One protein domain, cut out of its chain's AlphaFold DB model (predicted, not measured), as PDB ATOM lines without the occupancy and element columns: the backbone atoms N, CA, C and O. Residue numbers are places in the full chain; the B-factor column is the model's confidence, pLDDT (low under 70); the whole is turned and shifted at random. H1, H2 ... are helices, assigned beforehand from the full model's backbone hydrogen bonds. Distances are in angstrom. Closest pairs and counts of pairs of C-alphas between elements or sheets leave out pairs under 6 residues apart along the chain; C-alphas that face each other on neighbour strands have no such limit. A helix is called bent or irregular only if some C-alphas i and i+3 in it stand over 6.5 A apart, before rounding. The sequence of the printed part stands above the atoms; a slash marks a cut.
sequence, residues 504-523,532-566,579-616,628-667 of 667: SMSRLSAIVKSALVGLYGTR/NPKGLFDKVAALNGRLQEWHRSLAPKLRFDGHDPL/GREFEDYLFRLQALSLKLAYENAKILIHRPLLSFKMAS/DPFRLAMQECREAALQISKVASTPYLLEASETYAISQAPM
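This is residues 504 to 523, 532 to 566, 579 to 616 and 628 to 667 of the 667 residues of a protein of Fusarium oxysporum f. sp. raphani 54005 (UniProt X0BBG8). A rod of helices: the long H3, bent but running nearly straight, goes along the length of the model, with H1 and H2 packed side by side along part of it and H4 packed on another side. After H4 come two short helices, of which H6 packs on H3a. The printed part has 133 residues with six named helices, H1 to H6 in order, and no named strand; its class is all helix. It is compact, with a radius of gyration of the C-alphas of 16.2 A, and spans 55 by 26 by 24 A.

H1, residues 504 to 520, touches H2, residues 533 to 552, at a shallow tilt of 5 degrees, opposite ways; their closest C-alphas, of Ala 515 and Leu 543, are 6.8 A apart. By its hydrogen bonds H3, residues 580 to 616, was assigned as one helix, but it is bent: C-alphas 605 and 608 are 7.0 A apart, and its arms H3a, residues 580 to 605, and H3b, residues 608 to 616, stand at a shallow tilt of 25 degrees. H3 is the hub, touching four other helices. H1, H2 and H3a form an up and down bundle, each running against the one before it. With residues 594 to 605 alone, H3a touches H1, closest at the C-alphas of Ala 515 and Ile 605, 6.2 A. With residues 598 to 605 alone, it touches H2, closest at the C-alphas of Val 540 and Ile 605, 6.0 A. H4, residues 629 to 648, touches residues 592 to 603 of H3a alone, at a shallow tilt of 27 degrees, opposite ways; the closest C-alphas, of Glu 599 and Ala 640, are 5.0 A apart. H4 touches H3b with residues 630 to 634 alone, at a steep tilt of 50 degrees; the closest C-alphas, of Leu 609 and Phe 630, are 6.2 A apart. H1 and H4 are apart. H5, residues 652 to 657, is close to H3a but not clearly touching, about perpendicular at 82 degrees, with the C-alphas of Leu 589 and Ala 656 closest at 6.7 A. H6, residues 660 to 664, touches residues 589 to 597 of H3a alone, closest at the C-alphas of Ser 593 and Ala 661, 5.2 A. In H1, H2, H3a, H3b, H4 and H5 every O i to N i+4 pair is within hydrogen-bond range; in H6 0 of 1 is, beside 1 of 2 O i to N i+3 pairs.

H1 begins at C-alpha 504, (171.527, 138.477, 257.569), and is 23.1 A long. H2 and H4 are each 28.5 A long, H3a 36.9 A and H3b 12.5 A. H5 measures 8.6 A and H6 7.7 A; H6 ends at C-alpha 664, (169.242, 143.801, 270.889).

The C-alphas farthest apart, of Gly 579 and Ser 616, are 57.1 A apart. Residues 524 to 531, 567 to 578 and 617 to 627 are not printed, with C-alpha gaps of 13.9 A, 16.8 A and 14.5 A. Residues 553 to 566 hold no named element. The links H4 to H5 and H5 to H6 are tight. The mean pLDDT of the printed part is 79.7; 34 residues are under 70, among them 651 to 658 and 661 to 667.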
ATOM      1  N   SER A 504     172.904 138.039 257.332       93.25
ATOM      2  CA  SER A 504     171.527 138.477 257.569       93.25
ATOM      3  C   SER A 504     171.486 139.803 258.326       93.25
ATOM      4  O   SER A 504     170.735 140.696 257.929       93.25
ATOM      5  N   MET A 505     172.331 139.967 259.345       92.50
ATOM      6  CA  MET A 505     172.442 141.182 260.149       92.50
ATOM      7  C   MET A 505     172.940 142.365 259.310       92.50
ATOM      8  O   MET A 505     172.285 143.402 259.291       92.50
ATOM      9  N   SER A 506     173.983 142.187 258.491       93.00
ATOM     10  CA  SER A 506     174.462 143.208 257.544       93.00
ATOM     11  C   SER A 506     173.359 143.674 256.577       93.00
ATOM     12  O   SER A 506     173.199 144.872 256.327       93.00
ATOM     13  N   ARG A 507     172.548 142.742 256.049       94.19
ATOM     14  CA  ARG A 507     171.398 143.070 255.181       94.19
ATOM     15  C   ARG A 507     170.313 143.842 255.932       94.19
ATOM     16  O   ARG A 507     169.739 144.774 255.367       94.19
ATOM     17  N   LEU A 508     170.037 143.477 257.184       94.88
ATOM     18  CA  LEU A 508     169.088 144.196 258.032       94.88
ATOM     19  C   LEU A 508     169.594 145.605 258.356       94.88
ATOM     20  O   LEU A 508     168.836 146.561 258.207       94.88
ATOM     21  N   SER A 509     170.874 145.766 258.696       94.31
ATOM     22  CA  SER A 509     171.490 147.073 258.936       94.31
ATOM     23  C   SER A 509     171.366 147.994 257.722       94.31
ATOM     24  O   SER A 509     171.106 149.180 257.888       94.31
ATOM     25  N   ALA A 510     171.437 147.480 256.490       95.12
ATOM     26  CA  ALA A 510     171.173 148.290 255.296       95.12
ATOM     27  C   ALA A 510     169.712 148.784 255.192       95.12
ATOM     28  O   ALA A 510     169.457 149.907 254.744       95.12
ATOM     29  N   ILE A 511     168.737 147.979 255.632       95.62
ATOM     30  CA  ILE A 511     167.323 148.388 255.714       95.62
ATOM     31  C   ILE A 511     167.137 149.430 256.822       95.62
ATOM     32  O   ILE A 511     166.537 150.475 256.575       95.62
ATOM     33  N   VAL A 512     167.696 149.185 258.010       94.06
ATOM     34  CA  VAL A 512     167.657 150.112 259.152       94.06
ATOM     35  C   VAL A 512     168.290 151.448 258.779       94.06
ATOM     36  O   VAL A 512     167.679 152.489 258.988       94.06
ATOM     37  N   LYS A 513     169.461 151.444 258.137       94.06
ATOM     38  CA  LYS A 513     170.123 152.659 257.659       94.06
ATOM     39  C   LYS A 513     169.268 153.423 256.644       94.06
ATOM     40  O   LYS A 513     169.123 154.637 256.761       94.06
ATOM     41  N   SER A 514     168.622 152.716 255.708       93.31
ATOM     42  CA  SER A 514     167.648 153.325 254.786       93.31
ATOM     43  C   SER A 514     166.489 153.992 255.540       93.31
ATOM     44  O   SER A 514     166.044 155.069 255.147       93.31
ATOM     45  N   ALA A 515     166.001 153.372 256.621       91.50
ATOM     46  CA  ALA A 515     164.955 153.936 257.469       91.50
ATOM     47  C   ALA A 515     165.451 155.168 258.244       91.50
ATOM     48  O   ALA A 515     164.770 156.191 258.249       91.50
ATOM     49  N   LEU A 516     166.653 155.113 258.824       90.12
ATOM     50  CA  LEU A 516     167.277 156.242 259.516       90.12
ATOM     51  C   LEU A 516     167.432 157.445 258.580       90.12
ATOM     52  O   LEU A 516     166.998 158.536 258.924       90.12
ATOM     53  N   VAL A 517     167.949 157.261 257.365       89.31
ATOM     54  CA  VAL A 517     168.065 158.358 256.389       89.31
ATOM     55  C   VAL A 517     166.690 158.837 255.915       89.31
ATOM     56  O   VAL A 517     166.409 160.032 255.923       89.31
ATOM     57  N   GLY A 518     165.820 157.913 255.498       85.75
ATOM     58  CA  GLY A 518     164.573 158.239 254.804       85.75
ATOM     59  C   GLY A 518     163.440 158.755 255.695       85.75
ATOM     60  O   GLY A 518     162.572 159.475 255.186       85.75
ATOM     61  N   LEU A 519     163.443 158.374 256.980       85.06
ATOM     62  CA  LEU A 519     162.411 158.708 257.970       85.06
ATOM     63  C   LEU A 519     162.915 159.632 259.093       85.06
ATOM     64  O   LEU A 519     162.105 160.373 259.648       85.06
ATOM     65  N   TYR A 520     164.213 159.598 259.429       80.69
ATOM     66  CA  TYR A 520     164.792 160.331 260.569       80.69
ATOM     67  C   TYR A 520     165.893 161.342 260.195       80.69
ATOM     68  O   TYR A 520     166.218 162.200 261.019       80.69
ATOM     69  N   GLY A 521     166.457 161.273 258.982       68.88
ATOM     70  CA  GLY A 521     167.476 162.198 258.485       68.88
ATOM     71  C   GLY A 521     166.993 163.647 258.553       68.88
ATOM     72  O   GLY A 521     165.796 163.907 258.435       68.88
ATOM     73  N   THR A 522     167.917 164.581 258.802       54.66
ATOM     74  CA  THR A 522     167.641 165.990 259.128       54.66
ATOM     75  C   THR A 522     166.443 166.561 258.379       54.66
ATOM     76  O   THR A 522     166.477 166.733 257.163       54.66
ATOM     77  N   ARG A 523     165.419 166.861 259.188       51.44
ATOM     78  CA  ARG A 523     164.360 167.875 259.085       51.44
ATOM     79  C   ARG A 523     164.710 169.083 258.189       51.44
ATOM     80  O   ARG A 523     164.811 170.202 258.676       51.44
ATOM     81  N   ASN A 532     152.638 166.355 253.550       61.19
ATOM     82  CA  ASN A 532     152.389 165.272 252.622       61.19
ATOM     83  C   ASN A 532     152.438 163.941 253.386       61.19
ATOM     84  O   ASN A 532     153.411 163.190 253.262       61.19
ATOM     85  N   PRO A 533     151.399 163.631 254.187       64.88
ATOM     86  CA  PRO A 533     151.314 162.368 254.911       64.88
ATOM     87  C   PRO A 533     151.421 161.167 253.959       64.88
ATOM     88  O   PRO A 533     151.993 160.149 254.333       64.88
ATOM     89  N   LYS A 534     150.990 161.316 252.697       72.50
ATOM     90  CA  LYS A 534     151.101 160.283 251.657       72.50
ATOM     91  C   LYS A 534     152.549 159.859 251.392       72.50
ATOM     92  O   LYS A 534     152.842 158.672 251.433       72.50
ATOM     93  N   GLY A 535     153.473 160.812 251.235       78.62
ATOM     94  CA  GLY A 535     154.888 160.501 251.000       78.62
ATOM     95  C   GLY A 535     155.567 159.789 252.178       78.62
ATOM     96  O   GLY A 535     156.454 158.961 251.974       78.62
ATOM     97  N   LEU A 536     155.140 160.076 253.413       82.19
ATOM     98  CA  LEU A 536     155.611 159.354 254.596       82.19
ATOM     99  C   LEU A 536     155.037 157.930 254.645       82.19
ATOM    100  O   LEU A 536     155.787 156.990 254.905       82.19
ATOM    101  N   PHE A 537     153.745 157.752 254.344       83.69
ATOM    102  CA  PHE A 537     153.123 156.426 254.264       83.69
ATOM    103  C   PHE A 537     153.789 155.538 253.213       83.69
ATOM    104  O   PHE A 537     154.124 154.395 253.522       83.69
ATOM    105  N   ASP A 538     154.045 156.065 252.014       86.19
ATOM    106  CA  ASP A 538     154.671 155.313 250.921       86.19
ATOM    107  C   ASP A 538     156.080 154.831 251.309       86.19
ATOM    108  O   ASP A 538     156.437 153.671 251.084       86.19
ATOM    109  N   LYS A 539     156.872 155.687 251.972       89.62
ATOM    110  CA  LYS A 539     158.205 155.323 252.484       89.62
ATOM    111  C   LYS A 539     158.138 154.227 253.548       89.62
ATOM    112  O   LYS A 539     158.917 153.277 253.487       89.62
ATOM    113  N   VAL A 540     157.225 154.355 254.512       91.00
ATOM    114  CA  VAL A 540     157.044 153.362 255.583       91.00
ATOM    115  C   VAL A 540     156.595 152.022 255.004       91.00
ATOM    116  O   VAL A 540     157.181 150.995 255.339       91.00
ATOM    117  N   ALA A 541     155.635 152.023 254.077       90.69
ATOM    118  CA  ALA A 541     155.167 150.816 253.404       90.69
ATOM    119  C   ALA A 541     156.288 150.128 252.604       90.69
ATOM    120  O   ALA A 541     156.468 148.915 252.717       90.69
ATOM    121  N   ALA A 542     157.090 150.894 251.853       93.25
ATOM    122  CA  ALA A 542     158.218 150.359 251.089       93.25
ATOM    123  C   ALA A 542     159.302 149.742 251.992       93.25
ATOM    124  O   ALA A 542     159.812 148.655 251.708       93.25
ATOM    125  N   LEU A 543     159.649 150.410 253.097       94.81
ATOM    126  CA  LEU A 543     160.616 149.898 254.073       94.81
ATOM    127  C   LEU A 543     160.088 148.655 254.798       94.81
ATOM    128  O   LEU A 543     160.831 147.686 254.947       94.81
ATOM    129  N   ASN A 544     158.810 148.644 255.181       95.19
ATOM    130  CA  ASN A 544     158.172 147.479 255.787       95.19
ATOM    131  C   ASN A 544     158.161 146.276 254.830       95.19
ATOM    132  O   ASN A 544     158.524 145.175 255.231       95.19
ATOM    133  N   GLY A 545     157.845 146.485 253.547       96.12
ATOM    134  CA  GLY A 545     157.907 145.427 252.533       96.12
ATOM    135  C   GLY A 545     159.308 144.819 252.397       96.12
ATOM    136  O   GLY A 545     159.458 143.597 252.377       96.12
ATOM    137  N   ARG A 546     160.358 145.656 252.395       97.50
ATOM    138  CA  ARG A 546     161.760 145.194 252.402       97.50
ATOM    139  C   ARG A 546     162.108 144.406 253.666       97.50
ATOM    140  O   ARG A 546     162.807 143.400 253.572       97.50
ATOM    141  N   LEU A 547     161.639 144.853 254.832       96.81
ATOM    142  CA  LEU A 547     161.878 144.186 256.113       96.81
ATOM    143  C   LEU A 547     161.189 142.809 256.176       96.81
ATOM    144  O   LEU A 547     161.810 141.824 256.578       96.81
ATOM    145  N   GLN A 548     159.939 142.714 255.718       95.62
ATOM    146  CA  GLN A 548     159.200 141.450 255.632       95.62
ATOM    147  C   GLN A 548     159.841 140.475 254.636       95.62
ATOM    148  O   GLN A 548     159.947 139.281 254.917       95.62
ATOM    149  N   GLU A 549     160.300 140.968 253.483       96.75
ATOM    150  CA  GLU A 549     161.044 140.158 252.514       96.75
ATOM    151  C   GLU A 549     162.348 139.625 253.107       96.75
ATOM    152  O   GLU A 549     162.649 138.437 253.004       96.75
ATOM    153  N   TRP A 550     163.093 140.484 253.804       96.44
ATOM    154  CA  TRP A 550     164.299 140.075 254.511       96.44
ATOM    155  C   TRP A 550     164.013 138.933 255.501       96.44
ATOM    156  O   TRP A 550     164.687 137.904 255.429       96.44
ATOM    157  N   HIS A 551     162.967 139.049 256.326       95.25
ATOM    158  CA  HIS A 551     162.594 138.020 257.303       95.25
ATOM    159  C   HIS A 551     162.174 136.702 256.632       95.25
ATOM    160  O   HIS A 551     162.597 135.622 257.045       95.25
ATOM    161  N   ARG A 552     161.408 136.773 255.533       94.12
ATOM    162  CA  ARG A 552     161.042 135.598 254.721       94.12
ATOM    163  C   ARG A 552     162.235 134.945 254.026       94.12
ATOM    164  O   ARG A 552     162.140 133.770 253.683       94.12
ATOM    165  N   SER A 553     163.338 135.666 253.835       92.75
ATOM    166  CA  SER A 553     164.563 135.136 253.225       92.75
ATOM    167  C   SER A 553     165.518 134.455 254.216       92.75
ATOM    168  O   SER A 553     166.493 133.845 253.784       92.75
ATOM    169  N   LEU A 554     165.260 134.530 255.531       92.44
ATOM    170  CA  LEU A 554     166.101 133.882 256.546       92.44
ATOM    171  C   LEU A 554     166.068 132.356 256.401       92.44
ATOM    172  O   LEU A 554     165.009 131.782 256.142       92.44
ATOM    173  N   ALA A 555     167.204 131.690 256.618       89.00
ATOM    174  CA  ALA A 555     167.261 130.230 256.669       89.00
ATOM    175  C   ALA A 555     166.377 129.687 257.814       89.00
ATOM    176  O   ALA A 555     166.295 130.348 258.849       89.00
ATOM    177  N   PRO A 556     165.755 128.496 257.689       87.06
ATOM    178  CA  PRO A 556     164.877 127.949 258.729       87.06
ATOM    179  C   PRO A 556     165.515 127.901 260.125       87.06
ATOM    180  O   PRO A 556     164.899 128.374 261.068       87.06
ATOM    181  N   LYS A 557     166.783 127.462 260.240       85.44
ATOM    182  CA  LYS A 557     167.537 127.436 261.514       85.44
ATOM    183  C   LYS A 557     167.763 128.817 262.157       85.44
ATOM    184  O   LYS A 557     168.105 128.891 263.327       85.44
ATOM    185  N   LEU A 558     167.616 129.900 261.393       88.38
ATOM    186  CA  LEU A 558     167.787 131.282 261.855       88.38
ATOM    187  C   LEU A 558     166.452 131.996 262.098       88.38
ATOM    188  O   LEU A 558     166.437 133.201 262.347       88.38
ATOM    189  N   ARG A 559     165.327 131.282 262.003       88.75
ATOM    190  CA  ARG A 559     164.009 131.811 262.356       88.75
ATOM    191  C   ARG A 559     163.639 131.317 263.739       88.75
ATOM    192  O   ARG A 559     163.638 130.121 263.990       88.75
ATOM    193  N   PHE A 560     163.295 132.251 264.611       83.69
ATOM    194  CA  PHE A 560     162.778 131.915 265.925       83.69
ATOM    195  C   PHE A 560     161.319 131.457 265.804       83.69
ATOM    196  O   PHE A 560     160.456 132.239 265.397       83.69
ATOM    197  N   ASP A 561     161.050 130.201 266.144       71.19
ATOM    198  CA  ASP A 561     159.732 129.552 266.102       71.19
ATOM    199  C   ASP A 561     159.052 129.463 267.479       71.19
ATOM    200  O   ASP A 561     157.861 129.167 267.564       71.19
ATOM    201  N   GLY A 562     159.770 129.786 268.559       63.31
ATOM    202  CA  GLY A 562     159.236 129.819 269.922       63.31
ATOM    203  C   GLY A 562     158.889 128.447 270.507       63.31
ATOM    204  O   GLY A 562     158.363 128.403 271.617       63.31
ATOM    205  N   HIS A 563     159.177 127.347 269.803       54.78
ATOM    206  CA  HIS A 563     158.808 125.987 270.198       54.78
ATOM    207  C   HIS A 563     159.902 124.993 269.771       54.78
ATOM    208  O   HIS A 563     160.117 124.845 268.578       54.78
ATOM    209  N   ASP A 564     160.547 124.280 270.711       52.03
ATOM    210  CA  ASP A 564     161.405 123.115 270.394       52.03
ATOM    211  C   ASP A 564     161.660 122.221 271.647       52.03
ATOM    212  O   ASP A 564     161.818 122.762 272.745       52.03
ATOM    213  N   PRO A 565     161.692 120.872 271.531       43.91
ATOM    214  CA  PRO A 565     161.453 119.885 272.594       43.91
ATOM    215  C   PRO A 565     162.670 119.548 273.475       43.91
ATOM    216  O   PRO A 565     162.626 118.605 274.260       43.91
ATOM    217  N   LEU A 566     163.755 120.325 273.410       47.28
ATOM    218  CA  LEU A 566     164.910 120.163 274.309       47.28
ATOM    219  C   LEU A 566     164.680 120.746 275.713       47.28
ATOM    220  O   LEU A 566     165.598 120.747 276.524       47.28
ATOM    221  N   GLY A 579     180.902 119.639 269.555       65.94
ATOM    222  CA  GLY A 579     180.479 119.644 268.151       65.94
ATOM    223  C   GLY A 579     179.068 120.202 267.913       65.94
ATOM    224  O   GLY A 579     178.820 121.391 268.101       65.94
ATOM    225  N   ARG A 580     178.147 119.337 267.463       67.44
ATOM    226  CA  ARG A 580     176.839 119.728 266.897       67.44
ATOM    227  C   ARG A 580     175.864 120.329 267.907       67.44
ATOM    228  O   ARG A 580     175.137 121.247 267.552       67.44
ATOM    229  N   GLU A 581     175.851 119.853 269.151       68.44
ATOM    230  CA  GLU A 581     174.934 120.373 270.180       68.44
ATOM    231  C   GLU A 581     175.265 121.822 270.557       68.44
ATOM    232  O   GLU A 581     174.372 122.642 270.781       68.44
ATOM    233  N   PHE A 582     176.560 122.158 270.583       73.69
ATOM    234  CA  PHE A 582     177.013 123.531 270.781       73.69
ATOM    235  C   PHE A 582     176.646 124.419 269.588       73.69
ATOM    236  O   PHE A 582     176.171 125.538 269.766       73.69
ATOM    237  N   GLU A 583     176.810 123.909 268.368       76.00
ATOM    238  CA  GLU A 583     176.458 124.641 267.152       76.00
ATOM    239  C   GLU A 583     174.948 124.921 267.057       76.00
ATOM    240  O   GLU A 583     174.544 126.052 266.781       76.00
ATOM    241  N   ASP A 584     174.097 123.934 267.355       78.31
ATOM    242  CA  ASP A 584     172.641 124.116 267.384       78.31
ATOM    243  C   ASP A 584     172.205 125.094 268.489       78.31
ATOM    244  O   ASP A 584     171.257 125.859 268.296       78.31
ATOM    245  N   TYR A 585     172.921 125.143 269.619       78.06
ATOM    246  CA  TYR A 585     172.739 126.185 270.631       78.06
ATOM    247  C   TYR A 585     173.068 127.587 270.090       78.06
ATOM    248  O   TYR A 585     172.265 128.509 270.246       78.06
ATOM    249  N   LEU A 586     174.198 127.756 269.395       80.69
ATOM    250  CA  LEU A 586     174.563 129.041 268.790       80.69
ATOM    251  C   LEU A 586     173.548 129.490 267.729       80.69
ATOM    252  O   LEU A 586     173.177 130.665 267.702       80.69
ATOM    253  N   PHE A 587     173.029 128.575 266.901       84.31
ATOM    254  CA  PHE A 587     171.971 128.902 265.938       84.31
ATOM    255  C   PHE A 587     170.699 129.430 266.613       84.31
ATOM    256  O   PHE A 587     170.074 130.353 266.086       84.31
ATOM    257  N   ARG A 588     170.336 128.919 267.796       82.12
ATOM    258  CA  ARG A 588     169.189 129.435 268.568       82.12
ATOM    259  C   ARG A 588     169.426 130.853 269.058       82.12
ATOM    260  O   ARG A 588     168.545 131.697 268.902       82.12
ATOM    261  N   LEU A 589     170.611 131.136 269.605       82.94
ATOM    262  CA  LEU A 589     170.975 132.493 270.025       82.94
ATOM    263  C   LEU A 589     170.953 133.467 268.838       82.94
ATOM    264  O   LEU A 589     170.434 134.579 268.951       82.94
ATOM    265  N   GLN A 590     171.449 133.030 267.679       87.50
ATOM    266  CA  GLN A 590     171.397 133.797 266.436       87.50
ATOM    267  C   GLN A 590     169.958 134.046 265.967       87.50
ATOM    268  O   GLN A 590     169.620 135.178 265.618       87.50
ATOM    269  N   ALA A 591     169.092 133.028 265.993       88.81
ATOM    270  CA  ALA A 591     167.680 133.152 265.635       88.81
ATOM    271  C   ALA A 591     166.932 134.116 266.573       88.81
ATOM    272  O   ALA A 591     166.187 134.981 266.108       88.81
ATOM    273  N   LEU A 592     167.173 134.011 267.884       87.00
ATOM    274  CA  LEU A 592     166.620 134.908 268.898       87.00
ATOM    275  C   LEU A 592     167.089 136.354 268.681       87.00
ATOM    276  O   LEU A 592     166.270 137.272 268.658       87.00
ATOM    277  N   SER A 593     168.386 136.559 268.440       87.31
ATOM    278  CA  SER A 593     168.944 137.881 268.146       87.31
ATOM    279  C   SER A 593     168.340 138.492 266.874       87.31
ATOM    280  O   SER A 593     167.912 139.643 266.905       87.31
ATOM    281  N   LEU A 594     168.220 137.726 265.780       90.88
ATOM    282  CA  LEU A 594     167.592 138.195 264.535       90.88
ATOM    283  C   LEU A 594     166.109 138.524 264.718       90.88
ATOM    284  O   LEU A 594     165.617 139.480 264.117       90.88
ATOM    285  N   LYS A 595     165.396 137.759 265.552       90.62
ATOM    286  CA  LYS A 595     163.997 138.032 265.895       90.62
ATOM    287  C   LYS A 595     163.859 139.358 266.640       90.62
ATOM    288  O   LYS A 595     163.028 140.172 266.248       90.62
ATOM    289  N   LEU A 596     164.682 139.605 267.657       87.75
ATOM    290  CA  LEU A 596     164.693 140.885 268.376       87.75
ATOM    291  C   LEU A 596     165.043 142.053 267.439       87.75
ATOM    292  O   LEU A 596     164.341 143.064 267.420       87.75
ATOM    293  N   ALA A 597     166.062 141.875 266.592       89.94
ATOM    294  CA  ALA A 597     166.471 142.855 265.586       89.94
ATOM    295  C   ALA A 597     165.325 143.219 264.628       89.94
ATOM    296  O   ALA A 597     165.087 144.393 264.336       89.94
ATOM    297  N   TYR A 598     164.601 142.203 264.149       93.06
ATOM    298  CA  TYR A 598     163.460 142.348 263.249       93.06
ATOM    299  C   TYR A 598     162.332 143.162 263.880       93.06
ATOM    300  O   TYR A 598     161.857 144.126 263.275       93.06
ATOM    301  N   GLU A 599     161.920 142.806 265.099       91.38
ATOM    302  CA  GLU A 599     160.825 143.500 265.780       91.38
ATOM    303  C   GLU A 599     161.207 144.945 266.136       91.38
ATOM    304  O   GLU A 599     160.402 145.863 265.960       91.38
ATOM    305  N   ASN A 600     162.460 145.197 266.528       89.81
ATOM    306  CA  ASN A 600     162.952 146.560 266.744       89.81
ATOM    307  C   ASN A 600     162.971 147.391 265.460       89.81
ATOM    308  O   ASN A 600     162.518 148.537 265.460       89.81
ATOM    309  N   ALA A 601     163.448 146.826 264.347       91.88
ATOM    310  CA  ALA A 601     163.423 147.499 263.050       91.88
ATOM    311  C   ALA A 601     161.983 147.802 262.606       91.88
ATOM    312  O   ALA A 601     161.711 148.870 262.050       91.88
ATOM    313  N   LYS A 602     161.042 146.901 262.903       92.75
ATOM    314  CA  LYS A 602     159.614 147.092 262.641       92.75
ATOM    315  C   LYS A 602     159.052 148.274 263.435       92.75
ATOM    316  O   LYS A 602     158.385 149.123 262.840       92.75
ATOM    317  N   ILE A 603     159.367 148.388 264.729       90.56
ATOM    318  CA  ILE A 603     158.992 149.551 265.554       90.56
ATOM    319  C   ILE A 603     159.622 150.833 264.998       90.56
ATOM    320  O   ILE A 603     158.918 151.826 264.812       90.56
ATOM    321  N   LEU A 604     160.921 150.814 264.684       89.81
ATOM    322  CA  LEU A 604     161.652 151.957 264.130       89.81
ATOM    323  C   LEU A 604     161.004 152.482 262.837       89.81
ATOM    324  O   LEU A 604     160.851 153.686 262.667       89.81
ATOM    325  N   ILE A 605     160.584 151.595 261.935       91.94
ATOM    326  CA  ILE A 605     159.973 151.981 260.655       91.94
ATOM    327  C   ILE A 605     158.581 152.603 260.844       91.94
ATOM    328  O   ILE A 605     158.239 153.558 260.148       91.94
ATOM    329  N   HIS A 606     157.773 152.104 261.784       89.44
ATOM    330  CA  HIS A 606     156.381 152.547 261.954       89.44
ATOM    331  C   HIS A 606     156.215 153.717 262.938       89.44
ATOM    332  O   HIS A 606     155.265 154.497 262.816       89.44
ATOM    333  N   ARG A 607     157.142 153.892 263.891       86.25
ATOM    334  CA  ARG A 607     157.100 154.944 264.926       86.25
ATOM    335  C   ARG A 607     156.898 156.371 264.381       86.25
ATOM    336  O   ARG A 607     156.112 157.096 264.997       86.25
ATOM    337  N   PRO A 608     157.503 156.800 263.253       85.19
ATOM    338  CA  PRO A 608     157.303 158.149 262.715       85.19
ATOM    339  C   PRO A 608     155.839 158.490 262.399       85.19
ATOM    340  O   PRO A 608     155.423 159.631 262.599       85.19
ATOM    341  N   LEU A 609     155.029 157.509 261.975       81.75
ATOM    342  CA  LEU A 609     153.596 157.713 261.715       81.75
ATOM    343  C   LEU A 609     152.824 158.037 262.999       81.75
ATOM    344  O   LEU A 609     151.939 158.891 263.000       81.75
ATOM    345  N   LEU A 610     153.185 157.398 264.112       79.38
ATOM    346  CA  LEU A 610     152.560 157.645 265.412       79.38
ATOM    347  C   LEU A 610     152.899 159.046 265.930       79.38
ATOM    348  O   LEU A 610     152.007 159.779 266.361       79.38
ATOM    349  N   SER A 611     154.169 159.449 265.817       71.69
ATOM    350  CA  SER A 611     154.616 160.795 266.184       71.69
ATOM    351  C   SER A 611     153.954 161.882 265.331       71.69
ATOM    352  O   SER A 611     153.620 162.942 265.858       71.69
ATOM    353  N   PHE A 612     153.710 161.618 264.042       67.00
ATOM    354  CA  PHE A 612     152.980 162.535 263.165       67.00
ATOM    355  C   PHE A 612     151.532 162.743 263.640       67.00
ATOM    356  O   PHE A 612     151.126 163.889 263.815       67.00
ATOM    357  N   LYS A 613     150.784 161.663 263.939       64.38
ATOM    358  CA  LYS A 613     149.380 161.746 264.396       64.38
ATOM    359  C   LYS A 613     149.224 162.546 265.689       64.38
ATOM    360  O   LYS A 613     148.347 163.402 265.752       64.38
ATOM    361  N   MET A 614     150.094 162.317 266.679       56.06
ATOM    362  CA  MET A 614     150.108 163.077 267.943       56.06
ATOM    363  C   MET A 614     150.365 164.575 267.728       56.06
ATOM    364  O   MET A 614     149.875 165.410 268.483       56.06
ATOM    365  N   ALA A 615     151.125 164.924 266.690       55.44
ATOM    366  CA  ALA A 615     151.456 166.301 266.349       55.44
ATOM    367  C   ALA A 615     150.406 166.985 265.444       55.44
ATOM    368  O   ALA A 615     150.487 168.200 265.242       55.44
ATOM    369  N   SER A 616     149.465 166.219 264.876       54.69
ATOM    370  CA  SER A 616     148.327 166.684 264.063       54.69
ATOM    371  C   SER A 616     146.973 166.591 264.782       54.69
ATOM    372  O   SER A 616     146.000 167.174 264.322       54.69
ATOM    373  N   ASP A 628     142.813 152.922 258.129       74.06
ATOM    374  CA  ASP A 628     143.608 154.026 258.687       74.06
ATOM    375  C   ASP A 628     145.084 153.577 258.803       74.06
ATOM    376  O   ASP A 628     145.385 152.715 259.641       74.06
ATOM    377  N   PRO A 629     146.024 154.139 258.013       74.00
ATOM    378  CA  PRO A 629     147.438 153.769 258.070       74.00
ATOM    379  C   PRO A 629     148.068 154.001 259.448       74.00
ATOM    380  O   PRO A 629     149.004 153.299 259.825       74.00
ATOM    381  N   PHE A 630     147.539 154.941 260.238       79.69
ATOM    382  CA  PHE A 630     147.995 155.157 261.610       79.69
ATOM    383  C   PHE A 630     147.552 154.036 262.547       79.69
ATOM    384  O   PHE A 630     148.303 153.643 263.440       79.69
ATOM    385  N   ARG A 631     146.337 153.513 262.354       80.75
ATOM    386  CA  ARG A 631     145.831 152.365 263.115       80.75
ATOM    387  C   ARG A 631     146.639 151.112 262.799       80.75
ATOM    388  O   ARG A 631     146.988 150.386 263.725       80.75
ATOM    389  N   LEU A 632     146.983 150.915 261.525       84.12
ATOM    390  CA  LEU A 632     147.887 149.849 261.093       84.12
ATOM    391  C   LEU A 632     149.267 150.018 261.733       84.12
ATOM    392  O   LEU A 632     149.708 149.123 262.437       84.12
ATOM    393  N   ALA A 633     149.901 151.189 261.625       85.81
ATOM    394  CA  ALA A 633     151.204 151.443 262.250       85.81
ATOM    395  C   ALA A 633     151.203 151.207 263.773       85.81
ATOM    396  O   ALA A 633     152.152 150.656 264.324       85.81
ATOM    397  N   MET A 634     150.121 151.588 264.459       85.88
ATOM    398  CA  MET A 634     149.948 151.342 265.893       85.88
ATOM    399  C   MET A 634     149.828 149.847 266.199       85.88
ATOM    400  O   MET A 634     150.425 149.373 267.162       85.88
ATOM    401  N   GLN A 635     149.074 149.110 265.383       88.50
ATOM    402  CA  GLN A 635     148.943 147.662 265.497       88.50
ATOM    403  C   GLN A 635     150.282 146.960 265.247       88.50
ATOM    404  O   GLN A 635     150.657 146.116 266.054       88.50
ATOM    405  N   GLU A 636     151.027 147.357 264.213       90.00
ATOM    406  CA  GLU A 636     152.346 146.802 263.889       90.00
ATOM    407  C   GLU A 636     153.354 147.038 265.025       90.00
ATOM    408  O   GLU A 636     154.032 146.099 265.443       90.00
ATOM    409  N   CYS A 637     153.423 148.258 265.579       88.69
ATOM    410  CA  CYS A 637     154.274 148.566 266.737       88.69
ATOM    411  C   CYS A 637     153.858 147.784 267.988       88.69
ATOM    412  O   CYS A 637     154.712 147.268 268.707       88.69
ATOM    413  N   ARG A 638     152.550 147.695 268.266       88.50
ATOM    414  CA  ARG A 638     152.023 146.947 269.414       88.50
ATOM    415  C   ARG A 638     152.343 145.463 269.293       88.50
ATOM    416  O   ARG A 638     152.758 144.853 270.270       88.50
ATOM    417  N   GLU A 639     152.128 144.881 268.119       91.12
ATOM    418  CA  GLU A 639     152.435 143.479 267.870       91.12
ATOM    419  C   GLU A 639     153.932 143.218 268.022       91.12
ATOM    420  O   GLU A 639     154.297 142.298 268.744       91.12
ATOM    421  N   ALA A 640     154.786 144.063 267.438       89.38
ATOM    422  CA  ALA A 640     156.233 143.950 267.585       89.38
ATOM    423  C   ALA A 640     156.671 144.001 269.058       89.38
ATOM    424  O   ALA A 640     157.410 143.134 269.518       89.38
ATOM    425  N   ALA A 641     156.138 144.951 269.836       85.44
ATOM    426  CA  ALA A 641     156.409 145.053 271.269       85.44
ATOM    427  C   ALA A 641     155.946 143.806 272.048       85.44
ATOM    428  O   ALA A 641     156.659 143.320 272.925       85.44
ATOM    429  N   LEU A 642     154.782 143.241 271.706       87.38
ATOM    430  CA  LEU A 642     154.307 141.984 272.296       87.38
ATOM    431  C   LEU A 642     155.206 140.800 271.925       87.38
ATOM    432  O   LEU A 642     155.441 139.939 272.766       87.38
ATOM    433  N   GLN A 643     155.713 140.737 270.693       87.69
ATOM    434  CA  GLN A 643     156.639 139.684 270.267       87.69
ATOM    435  C   GLN A 643     157.981 139.787 271.003       87.69
ATOM    436  O   GLN A 643     158.477 138.772 271.483       87.69
ATOM    437  N   ILE A 644     158.523 140.996 271.171       84.81
ATOM    438  CA  ILE A 644     159.723 141.238 271.990       84.81
ATOM    439  C   ILE A 644     159.490 140.775 273.432       84.81
ATOM    440  O   ILE A 644     160.293 140.020 273.975       84.81
ATOM    441  N   SER A 645     158.359 141.156 274.035       82.38
ATOM    442  CA  SER A 645     157.994 140.735 275.393       82.38
ATOM    443  C   SER A 645     157.869 139.211 275.522       82.38
ATOM    444  O   SER A 645     158.344 138.642 276.503       82.38
ATOM    445  N   LYS A 646     157.306 138.529 274.516       81.94
ATOM    446  CA  LYS A 646     157.239 137.061 274.485       81.94
ATOM    447  C   LYS A 646     158.625 136.428 274.456       81.94
ATOM    448  O   LYS A 646     158.869 135.500 275.219       81.94
ATOM    449  N   VAL A 647     159.539 136.943 273.631       77.25
ATOM    450  CA  VAL A 647     160.934 136.474 273.601       77.25
ATOM    451  C   VAL A 647     161.595 136.670 274.969       77.25
ATOM    452  O   VAL A 647     162.227 135.743 275.473       77.25
ATOM    453  N   ALA A 648     161.372 137.818 275.617       68.44
ATOM    454  CA  ALA A 648     161.886 138.094 276.958       68.44
ATOM    455  C   ALA A 648     161.321 137.150 278.040       68.44
ATOM    456  O   ALA A 648     162.003 136.840 279.009       68.44
ATOM    457  N   SER A 649     160.100 136.640 277.869       70.12
ATOM    458  CA  SER A 649     159.512 135.646 278.780       70.12
ATOM    459  C   SER A 649     159.984 134.202 278.559       70.12
ATOM    460  O   SER A 649     159.529 133.304 279.265       70.12
ATOM    461  N   THR A 650     160.866 133.943 277.586       71.00
ATOM    462  CA  THR A 650     161.359 132.580 277.340       71.00
ATOM    463  C   THR A 650     162.486 132.189 278.307       71.00
ATOM    464  O   THR A 650     163.293 133.044 278.675       71.00
ATOM    465  N   PRO A 651     162.616 130.896 278.680       64.38
ATOM    466  CA  PRO A 651     163.702 130.417 279.550       64.38
ATOM    467  C   PRO A 651     165.103 130.726 278.999       64.38
ATOM    468  O   PRO A 651     166.059 130.887 279.752       64.38
ATOM    469  N   TYR A 652     165.203 130.866 277.676       63.47
ATOM    470  CA  TYR A 652     166.430 131.165 276.946       63.47
ATOM    471  C   TYR A 652     166.978 132.571 277.207       63.47
ATOM    472  O   TYR A 652     168.135 132.828 276.885       63.47
ATOM    473  N   LEU A 653     166.191 133.487 277.790       65.31
ATOM    474  CA  LEU A 653     166.684 134.824 278.116       65.31
ATOM    475  C   LEU A 653     167.815 134.758 279.155       65.31
ATOM    476  O   LEU A 653     168.805 135.459 279.010       65.31
ATOM    477  N   LEU A 654     167.737 133.881 280.159       63.22
ATOM    478  CA  LEU A 654     168.839 133.729 281.118       63.22
ATOM    479  C   LEU A 654     170.137 133.293 280.423       63.22
ATOM    480  O   LEU A 654     171.181 133.895 280.654       63.22
ATOM    481  N   GLU A 655     170.068 132.336 279.499       62.91
ATOM    482  CA  GLU A 655     171.247 131.897 278.739       62.91
ATOM    483  C   GLU A 655     171.761 132.981 277.780       62.91
ATOM    484  O   GLU A 655     172.966 133.175 277.630       62.91
ATOM    485  N   ALA A 656     170.851 133.724 277.147       66.12
ATOM    486  CA  ALA A 656     171.190 134.838 276.274       66.12
ATOM    487  C   ALA A 656     171.816 136.015 277.046       66.12
ATOM    488  O   ALA A 656     172.586 136.770 276.450       66.12
ATOM    489  N   SER A 657     171.523 136.168 278.346       65.75
ATOM    490  CA  SER A 657     172.010 137.275 279.188       65.75
ATOM    491  C   SER A 657     173.507 137.245 279.450       65.75
ATOM    492  O   SER A 657     174.119 138.284 279.683       65.75
ATOM    493  N   GLU A 658     174.118 136.075 279.296       65.44
ATOM    494  CA  GLU A 658     175.567 135.901 279.340       65.44
ATOM    495  C   GLU A 658     176.252 136.278 278.011       65.44
ATOM    496  O   GLU A 658     177.461 136.111 277.876       65.44
ATOM    497  N   THR A 659     175.510 136.782 277.018       72.00
ATOM    498  CA  THR A 659     176.013 137.096 275.669       72.00
ATOM    499  C   THR A 659     175.513 138.459 275.176       72.00
ATOM    500  O   THR A 659     174.608 139.062 275.754       72.00
ATOM    501  N   TYR A 660     176.022 138.931 274.032       71.69
ATOM    502  CA  TYR A 660     175.474 140.125 273.374       71.69
ATOM    503  C   TYR A 660     174.097 139.925 272.727       71.69
ATOM    504  O   TYR A 660     173.507 140.904 272.274       71.69
ATOM    505  N   ALA A 661     173.514 138.722 272.731       62.91
ATOM    506  CA  ALA A 661     172.185 138.481 272.166       62.91
ATOM    507  C   ALA A 661     171.101 139.408 272.756       62.91
ATOM    508  O   ALA A 661     170.265 139.926 272.013       62.91
ATOM    509  N   ILE A 662     171.149 139.661 274.073       63.47
ATOM    510  CA  ILE A 662     170.176 140.518 274.777       63.47
ATOM    511  C   ILE A 662     170.380 141.997 274.508       63.47
ATOM    512  O   ILE A 662     169.437 142.767 274.629       63.47
ATOM    513  N   SER A 663     171.564 142.414 274.070       58.62
ATOM    514  CA  SER A 663     171.815 143.824 273.759       58.62
ATOM    515  C   SER A 663     170.927 144.369 272.625       58.62
ATOM    516  O   SER A 663     170.827 145.578 272.432       58.62
ATOM    517  N   GLN A 664     170.257 143.473 271.885       53.78
ATOM    518  CA  GLN A 664     169.242 143.801 270.889       53.78
ATOM    519  C   GLN A 664     167.805 143.802 271.435       53.78
ATOM    520  O   GLN A 664     166.885 144.081 270.677       53.78
ATOM    521  N   ALA A 665     167.564 143.500 272.707       43.25
ATOM    522  CA  ALA A 665     166.283 143.764 273.349       43.25
ATOM    523  C   ALA A 665     166.248 145.243 273.787       43.25
ATOM    524  O   ALA A 665     167.243 145.737 274.316       43.25
ATOM    525  N   PRO A 666     165.151 145.983 273.558       34.06
ATOM    526  CA  PRO A 666     165.007 147.303 274.159       34.06
ATOM    527  C   PRO A 666     165.026 147.155 275.688       34.06
ATOM    528  O   PRO A 666     164.324 146.292 276.218       34.06
ATOM    529  N   MET A 667     165.846 147.970 276.365       29.08
ATOM    530  CA  MET A 667     165.753 148.170 277.818       29.08
ATOM    531  C   MET A 667     164.387 148.731 278.203       29.08
ATOM    532  O   MET A 667     163.905 149.640 277.483       29.08
TER     533      MET A 667